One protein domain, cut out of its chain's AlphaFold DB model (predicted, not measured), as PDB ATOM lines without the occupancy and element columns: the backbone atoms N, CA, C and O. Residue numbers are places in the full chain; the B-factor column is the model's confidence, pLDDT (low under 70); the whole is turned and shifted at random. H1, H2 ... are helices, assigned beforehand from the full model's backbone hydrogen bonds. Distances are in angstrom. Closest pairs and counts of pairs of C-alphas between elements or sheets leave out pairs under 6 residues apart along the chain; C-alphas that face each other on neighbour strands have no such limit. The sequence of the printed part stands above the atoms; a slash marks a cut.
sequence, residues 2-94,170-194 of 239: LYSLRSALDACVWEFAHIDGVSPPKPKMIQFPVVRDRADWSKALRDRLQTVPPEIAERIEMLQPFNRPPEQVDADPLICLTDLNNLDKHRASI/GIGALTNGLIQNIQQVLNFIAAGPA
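What this domain is: This is residues 2 to 94 and 170 to 194 of the 239 residues of an uncharacterized protein of Streptomyces buecherae (UniProt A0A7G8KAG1). Two long helices, H1 and H6, lie side by side; on one side of this pair H5 crosses H1's first residues and H3 packs on H6. Short H2 and H4 lie beyond. The compact, all-helix printed part has 118 residues with six named helices, H1 to H6, radius of gyration of the C-alphas 14.3 A, spans 43, 31 and 27 A.

Where its parts are: H1, residues 2 to 17, begins at C-alpha 2 (109.180, 19.945, 49.144), 23.1 A long. H2 is residues 38 to 48, H3 54 to 62, H4 70 to 75, H5 77 to 89. H6, 171 to 191, 29.9 A, ends at C-alpha 191 (109.690, -3.671, 54.226).

How they stand to each other: H1 residues 5 to 12 touch H6, a shallow tilt of 8 degrees, the same way; closest C-alphas Leu 5 and Ile 182, 7.1 A. H6 residues 188 to 189 touch H3; closest C-alphas Ile 189 and Arg 59, 5.8 A. O i to N i+4 pairs are within hydrogen-bond range throughout H1, H3, H5, H6; 5 of 7 in H2; 0 of 2 in H4, with 2 of 3 i+3 pairs.

The domain as a whole: Residues 95 to 169 are cut out, a 13.0 A C-alpha gap. H1 to H2 is a long link. Residues 91 to 92 have pLDDT under 70.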
ATOM      1  N   LEU A   2     109.207  20.197  47.689       82.44
ATOM      2  CA  LEU A   2     109.180  19.945  49.144       82.44
ATOM      3  C   LEU A   2     107.792  19.503  49.634       82.44
ATOM      4  O   LEU A   2     107.661  18.487  50.310       82.44
ATOM      5  N   TYR A   3     106.751  20.205  49.172       86.81
ATOM      6  CA  TYR A   3     105.357  19.810  49.370       86.81
ATOM      7  C   TYR A   3     105.095  18.353  48.956       86.81
ATOM      8  O   TYR A   3     104.514  17.596  49.720       86.81
ATOM      9  N   SER A   4     105.589  17.929  47.788       88.75
ATOM     10  CA  SER A   4     105.399  16.572  47.263       88.75
ATOM     11  C   SER A   4     106.039  15.500  48.150       88.75
ATOM     12  O   SER A   4     105.425  14.461  48.362       88.75
ATOM     13  N   LEU A   5     107.232  15.754  48.705       91.75
ATOM     14  CA  LEU A   5     107.894  14.828  49.635       91.75
ATOM     15  C   LEU A   5     107.106  14.684  50.939       91.75
ATOM     16  O   LEU A   5     106.844  13.571  51.392       91.75
ATOM     17  N   ARG A   6     106.668  15.810  51.515       95.62
ATOM     18  CA  ARG A   6     105.835  15.796  52.720       95.62
ATOM     19  C   ARG A   6     104.505  15.085  52.467       95.62
ATOM     20  O   ARG A   6     104.102  14.269  53.291       95.62
ATOM     21  N   SER A   7     103.864  15.365  51.334       94.44
ATOM     22  CA  SER A   7     102.623  14.716  50.913       94.44
ATOM     23  C   SER A   7     102.794  13.220  50.675       94.44
ATOM     24  O   SER A   7     101.880  12.472  50.994       94.44
ATOM     25  N   ALA A   8     103.943  12.761  50.168       95.38
ATOM     26  CA  ALA A   8     104.211  11.334  49.991       95.38
ATOM     27  C   ALA A   8     104.238  10.588  51.335       95.38
ATOM     28  O   ALA A   8     103.635   9.524  51.456       95.38
ATOM     29  N   LEU A   9     104.867  11.171  52.363       97.50
ATOM     30  CA  LEU A   9     104.828  10.618  53.720       97.50
ATOM     31  C   LEU A   9     103.399  10.578  54.286       97.50
ATOM     32  O   LEU A   9     103.004   9.582  54.888       97.50
ATOM     33  N   ASP A  10     102.614  11.642  54.090       97.31
ATOM     34  CA  ASP A  10     101.220  11.690  54.559       97.31
ATOM     35  C   ASP A  10     100.327  10.681  53.847       97.31
ATOM     36  O   ASP A  10      99.543  10.000  54.502       97.31
ATOM     37  N   ALA A  11     100.475  10.552  52.529       96.69
ATOM     38  CA  ALA A  11      99.758   9.563  51.738       96.69
ATOM     39  C   ALA A  11     100.096   8.140  52.199       96.69
ATOM     40  O   ALA A  11      99.199   7.330  52.379       96.69
ATOM     41  N   CYS A  12     101.369   7.853  52.481       97.00
ATOM     42  CA  CYS A  12     101.795   6.558  53.008       97.00
ATOM     43  C   CYS A  12     101.070   6.201  54.319       97.00
ATOM     44  O   CYS A  12     100.472   5.133  54.435       97.00
ATOM     45  N   VAL A  13     101.044   7.121  55.290       97.62
ATOM     46  CA  VAL A  13     100.323   6.910  56.559       97.62
ATOM     47  C   VAL A  13      98.816   6.811  56.348       97.62
ATOM     48  O   VAL A  13      98.158   6.012  57.010       97.62
ATOM     49  N   TRP A  14      98.268   7.599  55.423       97.25
ATOM     50  CA  TRP A  14      96.859   7.533  55.061       97.25
ATOM     51  C   TRP A  14      96.464   6.148  54.546       97.25
ATOM     52  O   TRP A  14      95.476   5.598  55.028       97.25
ATOM     53  N   GLU A  15      97.238   5.560  53.634       96.88
ATOM     54  CA  GLU A  15      96.971   4.213  53.117       96.88
ATOM     55  C   GLU A  15      97.037   3.162  54.235       96.88
ATOM     56  O   GLU A  15      96.120   2.351  54.375       96.88
ATOM     57  N   PHE A  16      98.051   3.221  55.106       96.75
ATOM     58  CA  PHE A  16      98.148   2.297  56.243       96.75
ATOM     59  C   PHE A  16      97.002   2.443  57.243       96.75
ATOM     60  O   PHE A  16      96.539   1.443  57.780       96.75
ATOM     61  N   ALA A  17      96.500   3.657  57.471       96.81
ATOM     62  CA  ALA A  17      95.363   3.880  58.359       96.81
ATOM     63  C   ALA A  17      94.055   3.245  57.841       96.81
ATOM     64  O   ALA A  17      93.124   3.075  58.627       96.81
ATOM     65  N   HIS A  18      93.977   2.904  56.548       96.00
ATOM     66  CA  HIS A  18      92.795   2.323  55.900       96.00
ATOM     67  C   HIS A  18      92.979   0.857  55.477       96.00
ATOM     68  O   HIS A  18      92.062   0.291  54.879       96.00
ATOM     69  N   ILE A  19      94.119   0.229  55.783       94.94
ATOM     70  CA  ILE A  19      94.465  -1.107  55.269       94.94
ATOM     71  C   ILE A  19      93.453  -2.192  55.673       94.94
ATOM     72  O   ILE A  19      93.122  -3.058  54.868       94.94
ATOM     73  N   ASP A  20      92.878  -2.078  56.871       92.75
ATOM     74  CA  ASP A  20      91.873  -3.010  57.398       92.75
ATOM     75  C   ASP A  20      90.427  -2.625  57.023       92.75
ATOM     76  O   ASP A  20      89.460  -3.171  57.556       92.75
ATOM     77  N   GLY A  21      90.243  -1.630  56.147       92.25
ATOM     78  CA  GLY A  21      88.928  -1.083  55.793       92.25
ATOM     79  C   GLY A  21      88.262  -0.272  56.913       92.25
ATOM     80  O   GLY A  21      87.101   0.125  56.787       92.25
ATOM     81  N   VAL A  22      88.978  -0.005  58.008       91.94
ATOM     82  CA  VAL A  22      88.507   0.819  59.125       91.94
ATOM     83  C   VAL A  22      88.746   2.293  58.806       91.94
ATOM     84  O   VAL A  22      89.833   2.686  58.400       91.94
ATOM     85  N   SER A  23      87.729   3.135  59.007       93.38
ATOM     86  CA  SER A  23      87.894   4.586  58.881       93.38
ATOM     87  C   SER A  23      88.459   5.187  60.175       93.38
ATOM     88  O   SER A  23      87.879   4.961  61.243       93.38
ATOM     89  N   PRO A  24      89.530   5.997  60.113       95.31
ATOM     90  CA  PRO A  24      90.077   6.660  61.288       95.31
ATOM     91  C   PRO A  24      89.052   7.644  61.877       95.31
ATOM     92  O   PRO A  24      88.402   8.380  61.129       95.31
ATOM     93  N   PRO A  25      88.901   7.729  63.212       95.25
ATOM     94  CA  PRO A  25      87.910   8.603  63.845       95.25
ATOM     95  C   PRO A  25      88.128  10.098  63.565       95.25
ATOM     96  O   PRO A  25      87.181  10.884  63.615       95.25
ATOM     97  N   LYS A  26      89.362  10.521  63.264       96.25
ATOM     98  CA  LYS A  26      89.693  11.893  62.855       96.25
ATOM     99  C   LYS A  26      90.557  11.865  61.587       96.25
ATOM    100  O   LYS A  26      91.769  12.067  61.689       96.25
ATOM    101  N   PRO A  27      89.962  11.692  60.393       95.56
ATOM    102  CA  PRO A  27      90.718  11.541  59.147       95.56
ATOM    103  C   PRO A  27      91.627  12.738  58.844       95.56
ATOM    104  O   PRO A  27      92.768  12.573  58.438       95.56
ATOM    105  N   LYS A  28      91.174  13.963  59.144       96.50
ATOM    106  CA  LYS A  28      91.953  15.197  58.919       96.50
ATOM    107  C   LYS A  28      93.237  15.304  59.752       96.50
ATOM    108  O   LYS A  28      94.036  16.199  59.504       96.50
ATOM    109  N   MET A  29      93.385  14.465  60.775       97.00
ATOM    110  CA  MET A  29      94.557  14.451  61.649       97.00
ATOM    111  C   MET A  29      95.593  13.409  61.221       97.00
ATOM    112  O   MET A  29      96.710  13.449  61.731       97.00
ATOM    113  N   ILE A  30      95.230  12.493  60.316       97.69
ATOM    114  CA  ILE A  30      96.121  11.445  59.819       97.69
ATOM    115  C   ILE A  30      97.196  12.082  58.954       97.69
ATOM    116  O   ILE A  30      96.904  12.711  57.939       97.69
ATOM    117  N   GLN A  31      98.436  11.952  59.405       97.88
ATOM    118  CA  GLN A  31      99.609  12.511  58.750       97.88
ATOM    119  C   GLN A  31     100.860  11.851  59.329       97.88
ATOM    120  O   GLN A  31     100.864  11.421  60.482       97.88
ATOM    121  N   PHE A  32     101.952  11.833  58.576       98.31
ATOM    122  CA  PHE A  32     103.229  11.350  59.082       98.31
ATOM    123  C   PHE A  32     103.720  12.235  60.235       98.31
ATOM    124  O   PHE A  32     103.884  13.452  60.046       98.31
ATOM    125  N   PRO A  33     103.924  11.675  61.440       98.06
ATOM    126  CA  PRO A  33     104.437  12.433  62.561       98.06
ATOM    127  C   PRO A  33     105.940  12.663  62.394       98.06
ATOM    128  O   PRO A  33     106.690  11.752  62.066       98.06
ATOM    129  N   VAL A  34     106.364  13.895  62.663       97.94
ATOM    130  CA  VAL A  34     107.766  14.239  62.899       97.94
ATOM    131  C   VAL A  34     107.829  14.834  64.299       97.94
ATOM    132  O   VAL A  34     107.213  15.873  64.557       97.94
ATOM    133  N   VAL A  35     108.472  14.121  65.221       98.00
ATOM    134  CA  VAL A  35     108.462  14.415  66.657       98.00
ATOM    135  C   VAL A  35     109.894  14.600  67.162       98.00
ATOM    136  O   VAL A  35     110.718  13.697  67.042       98.00
ATOM    137  N   ARG A  36     110.176  15.776  67.742       96.94
ATOM    138  CA  ARG A  36     111.491  16.124  68.314       96.94
ATOM    139  C   ARG A  36     111.711  15.543  69.712       96.94
ATOM    140  O   ARG A  36     112.837  15.206  70.044       96.94
ATOM    141  N   ASP A  37     110.647  15.424  70.510       97.12
ATOM    142  CA  ASP A  37     110.700  14.951  71.899       97.12
ATOM    143  C   ASP A  37     109.897  13.656  72.076       97.12
ATOM    144  O   ASP A  37     108.727  13.558  71.698       97.12
ATOM    145  N   ARG A  38     110.513  12.663  72.716       97.56
ATOM    146  CA  ARG A  38     109.884  11.390  73.075       97.56
ATOM    147  C   ARG A  38     108.570  11.573  73.847       97.56
ATOM    148  O   ARG A  38     107.647  10.778  73.657       97.56
ATOM    149  N   ALA A  39     108.454  12.599  74.688       97.56
ATOM    150  CA  ALA A  39     107.252  12.873  75.477       97.56
ATOM    151  C   ALA A  39     106.008  13.134  74.603       97.56
ATOM    152  O   ALA A  39     104.893  12.746  74.964       97.56
ATOM    153  N   ASP A  40     106.200  13.713  73.416       97.94
ATOM    154  CA  ASP A  40     105.126  14.038  72.474       97.94
ATOM    155  C   ASP A  40     104.676  12.841  71.621       97.94
ATOM    156  O   ASP A  40     103.630  12.902  70.961       97.94
ATOM    157  N   TRP A  41     105.417  11.727  71.644       98.00
ATOM    158  CA  TRP A  41     105.123  10.561  70.810       98.00
ATOM    159  C   TRP A  41     103.748   9.959  71.102       98.00
ATOM    160  O   TRP A  41     102.974   9.707  70.183       98.00
ATOM    161  N   SER A  42     103.385   9.812  72.379       97.75
ATOM    162  CA  SER A  42     102.086   9.249  72.785       97.75
ATOM    163  C   SER A  42     100.895  10.028  72.207       97.75
ATOM    164  O   SER A  42      99.882   9.457  71.794       97.75
ATOM    165  N   LYS A  43     101.033  11.355  72.130       97.75
ATOM    166  CA  LYS A  43     100.059  12.253  71.512       97.75
ATOM    167  C   LYS A  43     100.046  12.084  69.996       97.75
ATOM    168  O   LYS A  43      98.965  11.994  69.417       97.75
ATOM    169  N   ALA A  44     101.216  12.027  69.360       97.69
ATOM    170  CA  ALA A  44     101.335  11.818  67.920       97.69
ATOM    171  C   ALA A  44     100.741  10.472  67.480       97.69
ATOM    172  O   ALA A  44      99.980  10.446  66.518       97.69
ATOM    173  N   LEU A  45     101.002   9.394  68.219       97.56
ATOM    174  CA  LEU A  45     100.443   8.066  67.979       97.56
ATOM    175  C   LEU A  45      98.909   8.103  68.000       97.56
ATOM    176  O   LEU A  45      98.259   7.726  67.029       97.56
ATOM    177  N   ARG A  46      98.323   8.657  69.070       97.25
ATOM    178  CA  ARG A  46      96.864   8.760  69.222       97.25
ATOM    179  C   ARG A  46      96.214   9.647  68.160       97.25
ATOM    180  O   ARG A  46      95.117   9.343  67.701       97.25
ATOM    181  N   ASP A  47      96.830  10.780  67.829       97.31
ATOM    182  CA  ASP A  47      96.183  11.792  66.993       97.31
ATOM    183  C   ASP A  47      96.480  11.598  65.498       97.31
ATOM    184  O   ASP A  47      95.599  11.856  64.682       97.31
ATOM    185  N   ARG A  48      97.682  11.143  65.124       98.00
ATOM    186  CA  ARG A  48      98.173  11.122  63.732       98.00
ATOM    187  C   ARG A  48      98.313   9.724  63.132       98.00
ATOM    188  O   ARG A  48      98.218   9.599  61.916       98.00
ATOM    189  N   LEU A  49      98.500   8.701  63.964       97.56
ATOM    190  CA  LEU A  49      98.642   7.297  63.561       97.56
ATOM    191  C   LEU A  49      97.459   6.447  64.057       97.56
ATOM    192  O   LEU A  49      97.622   5.290  64.431       97.56
ATOM    193  N   GLN A  50      96.252   7.023  64.100       94.25
ATOM    194  CA  GLN A  50      95.041   6.247  64.411       94.25
ATOM    195  C   GLN A  50      94.895   5.118  63.393       94.25
ATOM    196  O   GLN A  50      95.300   5.317  62.256       94.25
ATOM    197  N   THR A  51      94.291   3.991  63.779       96.38
ATOM    198  CA  THR A  51      93.996   2.827  62.909       96.38
ATOM    199  C   THR A  51      95.170   2.272  62.088       96.38
ATOM    200  O   THR A  51      94.995   1.268  61.413       96.38
ATOM    201  N   VAL A  52      96.367   2.861  62.179       97.12
ATOM    202  CA  VAL A  52      97.610   2.347  61.613       97.12
ATOM    203  C   VAL A  52      97.990   1.098  62.411       97.12
ATOM    204  O   VAL A  52      97.982   1.159  63.648       97.12
ATOM    205  N   PRO A  53      98.335  -0.017  61.744       96.56
ATOM    206  CA  PRO A  53      98.760  -1.227  62.430       96.56
ATOM    207  C   PRO A  53      99.930  -0.964  63.394       96.56
ATOM    208  O   PRO A  53     100.842  -0.200  63.043       96.56
ATOM    209  N   PRO A  54      99.934  -1.560  64.604       96.06
ATOM    210  CA  PRO A  54     100.962  -1.308  65.613       96.06
ATOM    211  C   PRO A  54     102.390  -1.506  65.097       96.06
ATOM    212  O   PRO A  54     103.251  -0.671  65.356       96.06
ATOM    213  N   GLU A  55     102.630  -2.536  64.286       95.25
ATOM    214  CA  GLU A  55     103.936  -2.830  63.700       95.25
ATOM    215  C   GLU A  55     104.433  -1.723  62.758       95.25
ATOM    216  O   GLU A  55     105.631  -1.454  62.674       95.25
ATOM    217  N   ILE A  56     103.520  -1.039  62.064       96.69
ATOM    218  CA  ILE A  56     103.849   0.107  61.212       96.69
ATOM    219  C   ILE A  56     104.105   1.339  62.079       96.69
ATOM    220  O   ILE A  56     105.058   2.078  61.830       96.69
ATOM    221  N   ALA A  57     103.298   1.551  63.120       97.69
ATOM    222  CA  ALA A  57     103.497   2.648  64.060       97.69
ATOM    223  C   ALA A  57     104.851   2.548  64.785       97.69
ATOM    224  O   ALA A  57     105.537   3.561  64.914       97.69
ATOM    225  N   GLU A  58     105.274   1.344  65.174       96.62
ATOM    226  CA  GLU A  58     106.596   1.068  65.749       96.62
ATOM    227  C   GLU A  58     107.724   1.406  64.765       96.62
ATOM    228  O   GLU A  58     108.683   2.085  65.128       96.62
ATOM    229  N   ARG A  59     107.600   1.026  63.486       96.81
ATOM    230  CA  ARG A  59     108.586   1.409  62.455       96.81
ATOM    231  C   ARG A  59     108.666   2.925  62.285       96.81
ATOM    232  O   ARG A  59     109.761   3.477  62.193       96.81
ATOM    233  N   ILE A  60     107.524   3.612  62.269       97.88
ATOM    234  CA  ILE A  60     107.480   5.079  62.208       97.88
ATOM    235  C   ILE A  60     108.125   5.687  63.461       97.88
ATOM    236  O   ILE A  60     108.828   6.690  63.338       97.88
ATOM    237  N   GLU A  61     107.928   5.084  64.638       98.06
ATOM    238  CA  GLU A  61     108.560   5.490  65.896       98.06
ATOM    239  C   GLU A  61     110.083   5.430  65.802       98.06
ATOM    240  O   GLU A  61     110.744   6.400  66.158       98.06
ATOM    241  N   MET A  62     110.644   4.330  65.287       97.00
ATOM    242  CA  MET A  62     112.096   4.130  65.146       97.00
ATOM    243  C   MET A  62     112.756   5.197  64.266       97.00
ATOM    244  O   MET A  62     113.913   5.568  64.478       97.00
ATOM    245  N   LEU A  63     112.012   5.731  63.298       97.12
ATOM    246  CA  LEU A  63     112.489   6.771  62.396       97.12
ATOM    247  C   LEU A  63     112.445   8.180  62.998       97.12
ATOM    248  O   LEU A  63     113.000   9.094  62.391       97.12
ATOM    249  N   GLN A  64     111.799   8.381  64.150       97.94
ATOM    250  CA  GLN A  64     111.596   9.723  64.688       97.94
ATOM    251  C   GLN A  64     112.913  10.400  65.110       97.94
ATOM    252  O   GLN A  64     113.802   9.736  65.654       97.94
ATOM    253  N   PRO A  65     113.009  11.733  64.945       97.69
ATOM    254  CA  PRO A  65     114.181  12.517  65.337       97.69
ATOM    255  C   PRO A  65     114.630  12.322  66.790       97.69
ATOM    256  O   PRO A  65     115.828  12.321  67.050       97.69
ATOM    257  N   PHE A  66     113.715  12.084  67.740       97.62
ATOM    258  CA  PHE A  66     114.083  11.849  69.147       97.62
ATOM    259  C   PHE A  66     114.931  10.584  69.390       97.62
ATOM    260  O   PHE A  66     115.417  10.394  70.501       97.62
ATOM    261  N   ASN A  67     115.092   9.699  68.396       97.12
ATOM    262  CA  ASN A  67     116.001   8.549  68.482       97.12
ATOM    263  C   ASN A  67     117.429   8.876  68.013       97.12
ATOM    264  O   ASN A  67     118.272   7.980  67.954       97.12
ATOM    265  N   ARG A  68     117.704  10.120  67.609       95.31
ATOM    266  CA  ARG A  68     119.050  10.586  67.259       95.31
ATOM    267  C   ARG A  68     119.784  11.085  68.506       95.31
ATOM    268  O   ARG A  68     119.132  11.487  69.473       95.31
ATOM    269  N   PRO A  69     121.127  11.114  68.483       96.06
ATOM    270  CA  PRO A  69     121.891  11.866  69.470       96.06
ATOM    271  C   PRO A  69     121.383  13.317  69.563       96.06
ATOM    272  O   PRO A  69     121.041  13.886  68.520       96.06
ATOM    273  N   PRO A  70     121.313  13.929  70.762       92.75
ATOM    274  CA  PRO A  70     120.747  15.268  70.955       92.75
ATOM    275  C   PRO A  70     121.307  16.333  70.004       92.75
ATOM    276  O   PRO A  70     120.566  17.174  69.506       92.75
ATOM    277  N   GLU A  71     122.601  16.266  69.700       92.50
ATOM    278  CA  GLU A  71     123.304  17.175  68.797       92.50
ATOM    279  C   GLU A  71     122.941  17.001  67.312       92.50
ATOM    280  O   GLU A  71     123.256  17.865  66.497       92.50
ATOM    281  N   GLN A  72     122.270  15.905  66.951       91.81
ATOM    282  CA  GLN A  72     121.865  15.584  65.580       91.81
ATOM    283  C   GLN A  72     120.362  15.759  65.335       91.81
ATOM    284  O   GLN A  72     119.933  15.703  64.185       91.81
ATOM    285  N   VAL A  73     119.553  15.984  66.378       92.62
ATOM    286  CA  VAL A  73     118.085  16.079  66.257       92.62
ATOM    287  C   VAL A  73     117.674  17.189  65.287       92.62
ATOM    288  O   VAL A  73     116.834  16.967  64.418       92.62
ATOM    289  N   ASP A  74     118.287  18.370  65.395       90.62
ATOM    290  CA  ASP A  74     117.954  19.518  64.542       90.62
ATOM    291  C   ASP A  74     118.470  19.373  63.102       90.62
ATOM    292  O   ASP A  74     117.950  20.013  62.188       90.62
ATOM    293  N   ALA A  75     119.460  18.503  62.889       89.25
ATOM    294  CA  ALA A  75     119.977  18.157  61.570       89.25
ATOM    295  C   ALA A  75     119.235  16.970  60.928       89.25
ATOM    296  O   ALA A  75     119.556  16.594  59.798       89.25
ATOM    297  N   ASP A  76     118.253  16.367  61.614       94.38
ATOM    298  CA  ASP A  76     117.519  15.224  61.077       94.38
ATOM    299  C   ASP A  76     116.748  15.632  59.799       94.38
ATOM    300  O   ASP A  76     116.030  16.642  59.788       94.38
ATOM    301  N   PRO A  77     116.848  14.861  58.702       93.00
ATOM    302  CA  PRO A  77     116.192  15.204  57.441       93.00
ATOM    303  C   PRO A  77     114.668  15.369  57.533       93.00
ATOM    304  O   PRO A  77     114.101  16.173  56.791       93.00
ATOM    305  N   LEU A  78     113.986  14.660  58.443       95.44
ATOM    306  CA  LEU A  78     112.541  14.814  58.648       95.44
ATOM    307  C   LEU A  78     112.204  16.167  59.282       95.44
ATOM    308  O   LEU A  78     111.174  16.769  58.951       95.44
ATOM    309  N   ILE A  79     113.076  16.656  60.167       95.31
ATOM    310  CA  ILE A  79     112.979  17.995  60.750       95.31
ATOM    311  C   ILE A  79     113.229  19.044  59.679       95.31
ATOM    312  O   ILE A  79     112.374  19.903  59.476       95.31
ATOM    313  N   CYS A  80     114.318  18.906  58.923       92.12
ATOM    314  CA  CYS A  80     114.641  19.805  57.821       92.12
ATOM    315  C   CYS A  80     113.479  19.909  56.817       92.12
ATOM    316  O   CYS A  80     113.031  21.010  56.491       92.12
ATOM    317  N   LEU A  81     112.910  18.776  56.387       93.25
ATOM    318  CA  LEU A  81     111.752  18.758  55.491       93.25
ATOM    319  C   LEU A  81     110.535  19.469  56.098       93.25
ATOM    320  O   LEU A  81     109.829  20.195  55.396       93.25
ATOM    321  N   THR A  82     110.268  19.243  57.385       93.31
ATOM    322  CA  THR A  82     109.135  19.857  58.088       93.31
ATOM    323  C   THR A  82     109.303  21.367  58.187       93.31
ATOM    324  O   THR A  82     108.365  22.100  57.866       93.31
ATOM    325  N   ASP A  83     110.488  21.827  58.569       91.12
ATOM    326  CA  ASP A  83     110.804  23.241  58.732       91.12
ATOM    327  C   ASP A  83     110.741  23.963  57.379       91.12
ATOM    328  O   ASP A  83     110.033  24.962  57.257       91.12
ATOM    329  N   LEU A  84     111.346  23.402  56.326       89.06
ATOM    330  CA  LEU A  84     111.275  23.955  54.969       89.06
ATOM    331  C   LEU A  84     109.837  24.022  54.433       89.06
ATOM    332  O   LEU A  84     109.436  25.023  53.844       89.06
ATOM    333  N   ASN A  85     109.032  22.981  54.657       91.19
ATOM    334  CA  ASN A  85     107.620  22.972  54.266       91.19
ATOM    335  C   ASN A  85     106.787  23.994  55.058       91.19
ATOM    336  O   ASN A  85     105.841  24.566  54.516       91.19
ATOM    337  N   ASN A  86     107.111  24.233  56.329       89.88
ATOM    338  CA  ASN A  86     106.456  25.269  57.124       89.88
ATOM    339  C   ASN A  86     106.852  26.671  56.642       89.88
ATOM    340  O   ASN A  86     105.970  27.510  56.469       89.88
ATOM    341  N   LEU A  87     108.138  26.913  56.369       87.31
ATOM    342  CA  LEU A  87     108.627  28.179  55.810       87.31
ATOM    343  C   LEU A  87     107.936  28.507  54.478       87.31
ATOM    344  O   LEU A  87     107.396  29.604  54.326       87.31
ATOM    345  N   ASP A  88     107.859  27.524  53.573       85.44
ATOM    346  CA  ASP A  88     107.160  27.632  52.285       85.44
ATOM    347  C   ASP A  88     105.676  28.015  52.465       85.44
ATOM    348  O   ASP A  88     105.188  28.977  51.867       85.44
ATOM    349  N   LYS A  89     104.958  27.341  53.375       85.12
ATOM    350  CA  LYS A  89     103.537  27.623  53.665       85.12
ATOM    351  C   LYS A  89     103.301  28.990  54.295       85.12
ATOM    352  O   LYS A  89     102.294  29.636  54.003       85.12
ATOM    353  N   HIS A  90     104.189  29.414  55.187       83.19
ATOM    354  CA  HIS A  90     104.057  30.672  55.915       83.19
ATOM    355  C   HIS A  90     104.593  31.879  55.141       83.19
ATOM    356  O   HIS A  90     104.573  32.985  55.677       83.19
ATOM    357  N   ARG A  91     105.008  31.698  53.875       66.88
ATOM    358  CA  ARG A  91     105.606  32.746  53.032       66.88
ATOM    359  C   ARG A  91     106.779  33.450  53.723       66.88
ATOM    360  O   ARG A  91     107.032  34.623  53.446       66.88
ATOM    361  N   ALA A  92     107.471  32.759  54.629       67.69
ATOM    362  CA  ALA A  92     108.735  33.261  55.139       67.69
ATOM    363  C   ALA A  92     109.711  33.270  53.959       67.69
ATOM    364  O   ALA A  92     109.747  32.311  53.184       67.69
ATOM    365  N   SER A  93     110.436  34.371  53.764       70.38
ATOM    366  CA  SER A  93     111.436  34.443  52.704       70.38
ATOM    367  C   SER A  93     112.482  33.365  52.971       70.38
ATOM    368  O   SER A  93     113.128  33.368  54.014       70.38
ATOM    369  N   ILE A  94     112.598  32.411  52.051       76.00
ATOM    370  CA  ILE A  94     113.750  31.519  52.022       76.00
ATOM    371  C   ILE A  94     114.897  32.383  51.509       76.00
ATOM    372  O   ILE A  94     114.817  32.889  50.386       76.00
ATOM    373  N   GLY A 170     123.663  23.810  49.094       89.50
ATOM    374  CA  GLY A 170     123.276  23.839  47.687       89.50
ATOM    375  C   GLY A 170     121.892  23.226  47.479       89.50
ATOM    376  O   GLY A 170     121.660  22.083  47.876       89.50
ATOM    377  N   ILE A 171     120.989  23.937  46.799       87.88
ATOM    378  CA  ILE A 171     119.585  23.521  46.647       87.88
ATOM    379  C   ILE A 171     119.444  22.132  46.012       87.88
ATOM    380  O   ILE A 171     118.578  21.351  46.405       87.88
ATOM    381  N   GLY A 172     120.323  21.800  45.059       87.50
ATOM    382  CA  GLY A 172     120.348  20.492  44.406       87.50
ATOM    383  C   GLY A 172     120.787  19.369  45.347       87.50
ATOM    384  O   GLY A 172     120.156  18.317  45.376       87.50
ATOM    385  N   ALA A 173     121.826  19.605  46.153       88.31
ATOM    386  CA  ALA A 173     122.315  18.630  47.126       88.31
ATOM    387  C   ALA A 173     121.289  18.400  48.244       88.31
ATOM    388  O   ALA A 173     120.951  17.253  48.527       88.31
ATOM    389  N   LEU A 174     120.724  19.482  48.792       88.75
ATOM    390  CA  LEU A 174     119.653  19.438  49.790       88.75
ATOM    391  C   LEU A 174     118.441  18.662  49.261       88.75
ATOM    392  O   LEU A 174     117.973  17.723  49.896       88.75
ATOM    393  N   THR A 175     117.966  19.006  48.062       88.19
ATOM    394  CA  THR A 175     116.838  18.319  47.420       88.19
ATOM    395  C   THR A 175     117.103  16.829  47.254       88.19
ATOM    396  O   THR A 175     116.266  16.013  47.632       88.19
ATOM    397  N   ASN A 176     118.253  16.466  46.681       90.75
ATOM    398  CA  ASN A 176     118.585  15.069  46.429       90.75
ATOM    399  C   ASN A 176     118.733  14.292  47.739       90.75
ATOM    400  O   ASN A 176     118.212  13.185  47.840       90.75
ATOM    401  N   GLY A 177     119.366  14.885  48.755       91.50
ATOM    402  CA  GLY A 177     119.475  14.298  50.090       91.50
ATOM    403  C   GLY A 177     118.107  14.032  50.716       91.50
ATOM    404  O   GLY A 177     117.852  12.922  51.181       91.50
ATOM    405  N   LEU A 178     117.190  15.003  50.647       91.38
ATOM    406  CA  LEU A 178     115.817  14.837  51.128       91.38
ATOM    407  C   LEU A 178     115.064  13.753  50.348       91.38
ATOM    408  O   LEU A 178     114.403  12.921  50.960       91.38
ATOM    409  N   ILE A 179     115.174  13.714  49.015       91.88
ATOM    410  CA  ILE A 179     114.536  12.671  48.194       91.88
ATOM    411  C   ILE A 179     115.026  11.283  48.619       91.88
ATOM    412  O   ILE A 179     114.204  10.406  48.882       91.88
ATOM    413  N   GLN A 180     116.344  11.091  48.712       92.81
ATOM    414  CA  GLN A 180     116.936   9.804  49.082       92.81
ATOM    415  C   GLN A 180     116.535   9.381  50.495       92.81
ATOM    416  O   GLN A 180     116.146   8.234  50.707       92.81
ATOM    417  N   ASN A 181     116.554  10.308  51.455       93.44
ATOM    418  CA  ASN A 181     116.138  10.009  52.819       93.44
ATOM    419  C   ASN A 181     114.657   9.605  52.894       93.44
ATOM    420  O   ASN A 181     114.320   8.616  53.539       93.44
ATOM    421  N   ILE A 182     113.772  10.305  52.183       93.62
ATOM    422  CA  ILE A 182     112.341   9.978  52.168       93.62
ATOM    423  C   ILE A 182     112.093   8.629  51.494       93.62
ATOM    424  O   ILE A 182     111.277   7.848  51.976       93.62
ATOM    425  N   GLN A 183     112.825   8.308  50.428       92.19
ATOM    426  CA  GLN A 183     112.784   6.976  49.825       92.19
ATOM    427  C   GLN A 183     113.220   5.891  50.820       92.19
ATOM    428  O   GLN A 183     112.538   4.878  50.941       92.19
ATOM    429  N   GLN A 184     114.298   6.110  51.579       92.25
ATOM    430  CA  GLN A 184     114.740   5.184  52.628       92.25
ATOM    431  C   GLN A 184     113.688   5.016  53.729       92.25
ATOM    432  O   GLN A 184     113.401   3.888  54.123       92.25
ATOM    433  N   VAL A 185     113.073   6.111  54.180       93.56
ATOM    434  CA  VAL A 185     111.977   6.103  55.160       93.56
ATOM    435  C   VAL A 185     110.799   5.275  54.652       93.56
ATOM    436  O   VAL A 185     110.334   4.377  55.352       93.56
ATOM    437  N   LEU A 186     110.335   5.527  53.427       93.56
ATOM    438  CA  LEU A 186     109.219   4.792  52.833       93.56
ATOM    439  C   LEU A 186     109.542   3.300  52.679       93.56
ATOM    440  O   LEU A 186     108.717   2.458  53.030       93.56
ATOM    441  N   ASN A 187     110.754   2.973  52.227       92.38
ATOM    442  CA  ASN A 187     111.212   1.592  52.100       92.38
ATOM    443  C   ASN A 187     111.274   0.888  53.460       92.38
ATOM    444  O   ASN A 187     110.805  -0.241  53.577       92.38
ATOM    445  N   PHE A 188     111.799   1.553  54.493       93.38
ATOM    446  CA  PHE A 188     111.877   1.000  55.845       93.38
ATOM    447  C   PHE A 188     110.491   0.747  56.443       93.38
ATOM    448  O   PHE A 188     110.266  -0.284  57.073       93.38
ATOM    449  N   ILE A 189     109.533   1.649  56.221       92.56
ATOM    450  CA  ILE A 189     108.155   1.457  56.689       92.56
ATOM    451  C   ILE A 189     107.513   0.262  55.978       92.56
ATOM    452  O   ILE A 189     106.914  -0.585  56.642       92.56
ATOM    453  N   ALA A 190     107.666   0.169  54.654       89.25
ATOM    454  CA  ALA A 190     107.062  -0.887  53.847       89.25
ATOM    455  C   ALA A 190     107.665  -2.273  54.138       89.25
ATOM    456  O   ALA A 190     106.933  -3.217  54.429       89.25
ATOM    457  N   ALA A 191     108.992  -2.393  54.089       90.00
ATOM    458  CA  ALA A 191     109.690  -3.671  54.226       90.00
ATOM    459  C   ALA A 191     109.955  -4.063  55.690       90.00
ATOM    460  O   ALA A 191     110.018  -5.247  56.008       90.00
ATOM    461  N   GLY A 192     110.049  -3.089  56.598       84.38
ATOM    462  CA  GLY A 192     110.558  -3.304  57.950       84.38
ATOM    463  C   GLY A 192     112.089  -3.376  57.993       84.38
ATOM    464  O   GLY A 192     112.755  -3.189  56.971       84.38
ATOM    465  N   PRO A 193     112.677  -3.612  59.180       78.44
ATOM    466  CA  PRO A 193     114.103  -3.885  59.286       78.44
ATOM    467  C   PRO A 193     114.433  -5.182  58.546       78.44
ATOM    468  O   PRO A 193     113.705  -6.166  58.676       78.44
ATOM    469  N   ALA A 194     115.547  -5.187  57.812       74.44
ATOM    470  CA  ALA A 194     116.064  -6.414  57.222       74.44
ATOM    471  C   ALA A 194     116.244  -7.466  58.324       74.44
ATOM    472  O   ALA A 194     116.819  -7.201  59.385       74.44
TER     473      ALA A 194